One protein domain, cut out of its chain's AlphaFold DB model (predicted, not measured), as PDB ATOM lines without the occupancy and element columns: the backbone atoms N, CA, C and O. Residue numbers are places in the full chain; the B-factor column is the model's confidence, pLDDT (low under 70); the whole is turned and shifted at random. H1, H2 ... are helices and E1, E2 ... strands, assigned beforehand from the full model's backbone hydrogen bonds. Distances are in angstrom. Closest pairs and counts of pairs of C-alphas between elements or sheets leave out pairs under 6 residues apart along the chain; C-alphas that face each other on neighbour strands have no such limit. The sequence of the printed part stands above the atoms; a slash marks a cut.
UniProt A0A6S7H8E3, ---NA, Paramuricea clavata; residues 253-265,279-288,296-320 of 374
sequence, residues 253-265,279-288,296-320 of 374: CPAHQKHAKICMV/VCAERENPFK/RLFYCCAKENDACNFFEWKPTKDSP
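This is residues 253 to 265, 279 to 288 and 296 to 320 of the 374 residues of the protein "---NA" of Paramuricea clavata (UniProt A0A6S7H8E3). A small antiparallel sheet of three strands, E1, E2 and E3, makes the body, and one helix, H1, reaches away from it like an arm, meeting the sheet only with its first residues and sticking out with residues 260 to 265. E2 is the middle strand, and the loop between E2 and E3 folds the chain back into a hairpin. The printed part has 48 residues in three pieces, with the order H1, E1, E2, E3 along the chain; the class is mixed, helices and strands. The whole is loose, with a radius of gyration of the C-alphas of 12.1 A, and flat, spanning 35 by 29 by 14 A.

H1 is residues 254 to 265, 17.8 A long, from C-alpha 254 at (31.333, 9.351, 86.240) to C-alpha 265 at (14.648, 9.473, 80.122). E1 is residues 280 to 284, 13.0 A. E2 is residues 297 to 301, 13.5 A. E3 is residues 311 to 313, 6.9 A, ending with C-alpha 313 at (39.264, 7.785, 78.120).

H1 only grazes the sheet, with its residues 254 to 256; its closest C-alphas to E3 are those of Ala 255 and Glu 312, 7.4 A apart. In H1, 6 of 8 O i to N i+4 pairs are within hydrogen-bond range. E1 and E2 are antiparallel at 144 degrees, with N 281 and O 300 at 2.9 A. The hairpin E2 and E3 is antiparallel at 158 degrees, with N 299 and O 312 at 2.8 A. The edge strands E1 and E3 are apart.

The two C-alphas farthest apart, those of Val 265 and Lys 288, are 39.1 A apart. Residues 266 to 278 are not printed, a gap of 21.5 A between C-alphas 265 and 279; residues 289 to 295 are not printed, a gap of 12.0 A between C-alphas 288 and 296. The link E2 to E3 is short. The mean pLDDT of the printed part is 76.8, and residues 253 to 265, 305 to 306 and 320 are under 70.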
ATOM      1  N   CYS A 253      31.582   5.200  88.789       57.69
ATOM      2  CA  CYS A 253      32.326   5.894  87.739       57.69
ATOM      3  C   CYS A 253      31.464   7.030  87.137       57.69
ATOM      4  O   CYS A 253      30.263   6.825  86.911       57.69
ATOM      5  N   PRO A 254      32.048   8.207  86.830       58.47
ATOM      6  CA  PRO A 254      31.333   9.351  86.240       58.47
ATOM      7  C   PRO A 254      30.520   8.983  84.986       58.47
ATOM      8  O   PRO A 254      29.422   9.488  84.756       58.47
ATOM      9  N   ALA A 255      31.029   8.012  84.230       59.84
ATOM     10  CA  ALA A 255      30.371   7.294  83.150       59.84
ATOM     11  C   ALA A 255      28.954   6.785  83.479       59.84
ATOM     12  O   ALA A 255      27.990   7.109  82.784       59.84
ATOM     13  N   HIS A 256      28.802   6.007  84.556       65.00
ATOM     14  CA  HIS A 256      27.502   5.475  84.974       65.00
ATOM     15  C   HIS A 256      26.607   6.565  85.565       65.00
ATOM     16  O   HIS A 256      25.390   6.471  85.439       65.00
ATOM     17  N   GLN A 257      27.177   7.635  86.126       64.12
ATOM     18  CA  GLN A 257      26.401   8.798  86.561       64.12
ATOM     19  C   GLN A 257      25.768   9.541  85.367       64.12
ATOM     20  O   GLN A 257      24.620   9.974  85.458       64.12
ATOM     21  N   LYS A 258      26.477   9.641  84.232       60.53
ATOM     22  CA  LYS A 258      25.949  10.195  82.970       60.53
ATOM     23  C   LYS A 258      24.939   9.247  82.305       60.53
ATOM     24  O   LYS A 258      23.861   9.679  81.908       60.53
ATOM     25  N   HIS A 259      25.243   7.949  82.226       54.34
ATOM     26  CA  HIS A 259      24.389   6.970  81.537       54.34
ATOM     27  C   HIS A 259      23.093   6.657  82.306       54.34
ATOM     28  O   HIS A 259      22.039   6.528  81.688       54.34
ATOM     29  N   ALA A 260      23.127   6.611  83.646       56.25
ATOM     30  CA  ALA A 260      21.923   6.457  84.467       56.25
ATOM     31  C   ALA A 260      20.916   7.588  84.211       56.25
ATOM     32  O   ALA A 260      19.716   7.335  84.135       56.25
ATOM     33  N   LYS A 261      21.403   8.815  83.986       47.81
ATOM     34  CA  LYS A 261      20.557   9.958  83.620       47.81
ATOM     35  C   LYS A 261      19.944   9.806  82.221       47.81
ATOM     36  O   LYS A 261      18.780  10.136  82.045       47.81
ATOM     37  N   ILE A 262      20.681   9.266  81.245       44.03
ATOM     38  CA  ILE A 262      20.199   9.082  79.861       44.03
ATOM     39  C   ILE A 262      19.186   7.926  79.754       44.03
ATOM     40  O   ILE A 262      18.148   8.080  79.109       44.03
ATOM     41  N   CYS A 263      19.436   6.789  80.412       37.69
ATOM     42  CA  CYS A 263      18.529   5.633  80.376       37.69
ATOM     43  C   CYS A 263      17.208   5.876  81.123       37.69
ATOM     44  O   CYS A 263      16.185   5.324  80.729       37.69
ATOM     45  N   MET A 264      17.192   6.731  82.154       39.75
ATOM     46  CA  MET A 264      15.956   7.089  82.869       39.75
ATOM     47  C   MET A 264      14.991   7.957  82.045       39.75
ATOM     48  O   MET A 264      13.809   8.019  82.371       39.75
ATOM     49  N   VAL A 265      15.469   8.603  80.978       38.62
ATOM     50  CA  VAL A 265      14.648   9.473  80.122       38.62
ATOM     51  C   VAL A 265      14.015   8.707  78.954       38.62
ATOM     52  O   VAL A 265      12.970   9.123  78.459       38.62
ATOM     53  N   VAL A 279      29.693  -1.993  87.791       75.75
ATOM     54  CA  VAL A 279      31.137  -1.871  87.980       75.75
ATOM     55  C   VAL A 279      31.750  -1.477  86.631       75.75
ATOM     56  O   VAL A 279      31.644  -2.220  85.655       75.75
ATOM     57  N   CYS A 280      32.331  -0.277  86.549       86.25
ATOM     58  CA  CYS A 280      33.270   0.061  85.476       86.25
ATOM     59  C   CYS A 280      34.605  -0.624  85.792       86.25
ATOM     60  O   CYS A 280      35.045  -0.578  86.939       86.25
ATOM     61  N   ALA A 281      35.260  -1.213  84.795       89.38
ATOM     62  CA  ALA A 281      36.631  -1.694  84.931       89.38
ATOM     63  C   ALA A 281      37.593  -0.678  84.305       89.38
ATOM     64  O   ALA A 281      37.328  -0.150  83.221       89.38
ATOM     65  N   GLU A 282      38.708  -0.408  84.984       93.06
ATOM     66  CA  GLU A 282      39.843   0.280  84.369       93.06
ATOM     67  C   GLU A 282      40.596  -0.720  83.498       93.06
ATOM     68  O   GLU A 282      40.942  -1.809  83.961       93.06
ATOM     69  N   ARG A 283      40.838  -0.366  82.236       91.38
ATOM     70  CA  ARG A 283      41.637  -1.188  81.328       91.38
ATOM     71  C   ARG A 283      42.714  -0.345  80.670       91.38
ATOM     72  O   ARG A 283      42.491   0.798  80.272       91.38
ATOM     73  N   GLU A 284      43.896  -0.932  80.566       89.69
ATOM     74  CA  GLU A 284      44.957  -0.412  79.714       89.69
ATOM     75  C   GLU A 284      44.649  -0.785  78.275       89.69
ATOM     76  O   GLU A 284      44.200  -1.896  77.992       89.69
ATOM     77  N   ASN A 285      44.861   0.158  77.365       83.62
ATOM     78  CA  ASN A 285      44.713  -0.091  75.948       83.62
ATOM     79  C   ASN A 285      45.825  -1.032  75.447       83.62
ATOM     80  O   ASN A 285      46.971  -0.593  75.354       83.62
ATOM     81  N   PRO A 286      45.519  -2.291  75.066       78.38
ATOM     82  CA  PRO A 286      46.539  -3.235  74.621       78.38
ATOM     83  C   PRO A 286      46.957  -3.003  73.159       78.38
ATOM     84  O   PRO A 286      47.680  -3.832  72.599       78.38
ATOM     85  N   PHE A 287      46.482  -1.938  72.492       78.19
ATOM     86  CA  PHE A 287      46.819  -1.687  71.093       78.19
ATOM     87  C   PHE A 287      48.336  -1.542  70.916       78.19
ATOM     88  O   PHE A 287      48.945  -0.549  71.297       78.19
ATOM     89  N   LYS A 288      48.924  -2.540  70.247       78.25
ATOM     90  CA  LYS A 288      50.343  -2.611  69.851       78.25
ATOM     91  C   LYS A 288      50.718  -1.657  68.711       78.25
ATOM     92  O   LYS A 288      51.815  -1.755  68.178       78.25
ATOM     93  N   ARG A 296      47.377   4.619  77.154       93.94
ATOM     94  CA  ARG A 296      46.311   5.396  77.793       93.94
ATOM     95  C   ARG A 296      45.282   4.465  78.436       93.94
ATOM     96  O   ARG A 296      44.798   3.523  77.806       93.94
ATOM     97  N   LEU A 297      44.948   4.744  79.695       95.31
ATOM     98  CA  LEU A 297      43.886   4.054  80.430       95.31
ATOM     99  C   LEU A 297      42.510   4.499  79.922       95.31
ATOM    100  O   LEU A 297      42.301   5.674  79.613       95.31
ATOM    101  N   PHE A 298      41.555   3.576  79.882       95.81
ATOM    102  CA  PHE A 298      40.158   3.865  79.571       95.81
ATOM    103  C   PHE A 298      39.219   3.140  80.537       95.81
ATOM    104  O   PHE A 298      39.584   2.157  81.185       95.81
ATOM    105  N   TYR A 299      37.999   3.655  80.631       94.88
ATOM    106  CA  TYR A 299      36.901   3.048  81.363       94.88
ATOM    107  C   TYR A 299      35.999   2.299  80.389       94.88
ATOM    108  O   TYR A 299      35.527   2.871  79.404       94.88
ATOM    109  N   CYS A 300      35.722   1.033  80.689       94.56
ATOM    110  CA  CYS A 300      34.711   0.252  79.988       94.56
ATOM    111  C   CYS A 300      33.805  -0.479  80.982       94.56
ATOM    112  O   CYS A 300      34.123  -0.629  82.166       94.56
ATOM    113  N   CYS A 301      32.653  -0.947  80.503       93.69
ATOM    114  CA  CYS A 301      31.788  -1.796  81.314       93.69
ATOM    115  C   CYS A 301      32.525  -3.095  81.685       93.69
ATOM    116  O   CYS A 301      33.161  -3.710  80.830       93.69
ATOM    117  N   ALA A 302      32.433  -3.536  82.945       87.69
ATOM    118  CA  ALA A 302      33.030  -4.807  83.367       87.69
ATOM    119  C   ALA A 302      32.315  -6.034  82.769       87.69
ATOM    120  O   ALA A 302      32.880  -7.124  82.734       87.69
ATOM    121  N   LYS A 303      31.072  -5.876  82.291       88.12
ATOM    122  CA  LYS A 303      30.347  -6.939  81.591       88.12
ATOM    123  C   LYS A 303      30.884  -7.050  80.167       88.12
ATOM    124  O   LYS A 303      30.488  -6.281  79.300       88.12
ATOM    125  N   GLU A 304      31.767  -8.017  79.947       73.06
ATOM    126  CA  GLU A 304      32.348  -8.316  78.628       73.06
ATOM    127  C   GLU A 304      31.321  -8.862  77.623       73.06
ATOM    128  O   GLU A 304      31.568  -8.821  76.424       73.06
ATOM    129  N   ASN A 305      30.150  -9.303  78.094       68.56
ATOM    130  CA  ASN A 305      29.129  -9.925  77.255       68.56
ATOM    131  C   ASN A 305      28.128  -8.880  76.706       68.56
ATOM    132  O   ASN A 305      27.149  -8.514  77.362       68.56
ATOM    133  N   ASP A 306      28.435  -8.403  75.498       63.91
ATOM    134  CA  ASP A 306      27.575  -7.935  74.391       63.91
ATOM    135  C   ASP A 306      26.587  -6.765  74.546       63.91
ATOM    136  O   ASP A 306      26.045  -6.320  73.536       63.91
ATOM    137  N   ALA A 307      26.346  -6.200  75.731       76.50
ATOM    138  CA  ALA A 307      25.289  -5.179  75.858       76.50
ATOM    139  C   ALA A 307      25.765  -3.725  76.034       76.50
ATOM    140  O   ALA A 307      24.968  -2.805  75.848       76.50
ATOM    141  N   CYS A 308      27.020  -3.471  76.420       88.69
ATOM    142  CA  CYS A 308      27.451  -2.122  76.801       88.69
ATOM    143  C   CYS A 308      28.665  -1.640  75.998       88.69
ATOM    144  O   CYS A 308      29.808  -1.902  76.361       88.69
ATOM    145  N   ASN A 309      28.407  -0.842  74.959       89.06
ATOM    146  CA  ASN A 309      29.432  -0.173  74.143       89.06
ATOM    147  C   ASN A 309      29.992   1.099  74.808       89.06
ATOM    148  O   ASN A 309      30.378   2.049  74.129       89.06
ATOM    149  N   PHE A 310      29.978   1.166  76.141       90.12
ATOM    150  CA  PHE A 310      30.496   2.327  76.848       90.12
ATOM    151  C   PHE A 310      32.027   2.348  76.809       90.12
ATOM    152  O   PHE A 310      32.681   1.387  77.225       90.12
ATOM    153  N   PHE A 311      32.575   3.477  76.368       92.75
ATOM    154  CA  PHE A 311      34.004   3.743  76.301       92.75
ATOM    155  C   PHE A 311      34.265   5.224  76.605       92.75
ATOM    156  O   PHE A 311      33.735   6.099  75.922       92.75
ATOM    157  N   GLU A 312      35.089   5.514  77.612       94.50
ATOM    158  CA  GLU A 312      35.558   6.872  77.923       94.50
ATOM    159  C   GLU A 312      37.035   6.811  78.319       94.50
ATOM    160  O   GLU A 312      37.449   5.965  79.114       94.50
ATOM    161  N   TRP A 313      37.853   7.697  77.752       94.38
ATOM    162  CA  TRP A 313      39.264   7.785  78.120       94.38
ATOM    163  C   TRP A 313      39.409   8.257  79.565       94.38
ATOM    164  O   TRP A 313      38.743   9.203  79.984       94.38
ATOM    165  N   LYS A 314      40.329   7.647  80.320       95.12
ATOM    166  CA  LYS A 314      40.683   8.152  81.645       95.12
ATOM    167  C   LYS A 314      41.358   9.523  81.474       95.12
ATOM    168  O   LYS A 314      42.228   9.660  80.601       95.12
ATOM    169  N   PRO A 315      40.963  10.546  82.256       92.62
ATOM    170  CA  PRO A 315      41.654  11.827  82.244       92.62
ATOM    171  C   PRO A 315      43.123  11.603  82.614       92.62
ATOM    172  O   PRO A 315      43.440  10.917  83.589       92.62
ATOM    173  N   THR A 316      44.024  12.125  81.789       89.56
ATOM    174  CA  THR A 316      45.460  12.136  82.080       89.56
ATOM    175  C   THR A 316      45.739  13.267  83.064       89.56
ATOM    176  O   THR A 316      45.001  14.252  83.098       89.56
ATOM    177  N   LYS A 317      46.802  13.162  83.870       88.62
ATOM    178  CA  LYS A 317      47.188  14.249  84.792       88.62
ATOM    179  C   LYS A 317      47.444  15.571  84.060       88.62
ATOM    180  O   LYS A 317      47.203  16.625  84.627       88.62
ATOM    181  N   ASP A 318      47.833  15.479  82.792       82.81
ATOM    182  CA  ASP A 318      48.121  16.625  81.926       82.81
ATOM    183  C   ASP A 318      46.898  17.088  81.117       82.81
ATOM    184  O   ASP A 318      46.990  18.030  80.335       82.81
ATOM    185  N   SER A 319      45.742  16.419  81.253       73.44
ATOM    186  CA  SER A 319      44.509  16.937  80.658       73.44
ATOM    187  C   SER A 319      44.011  18.100  81.515       73.44
ATOM    188  O   SER A 319      43.809  17.888  82.714       73.44
ATOM    189  N   PRO A 320      43.817  19.310  80.949       62.53
ATOM    190  CA  PRO A 320      43.299  20.433  81.713       62.53
ATOM    191  C   PRO A 320      41.950  20.013  82.286       62.53
ATOM    192  O   PRO A 320      41.003  19.712  81.551       62.53
TER     193      PRO A 320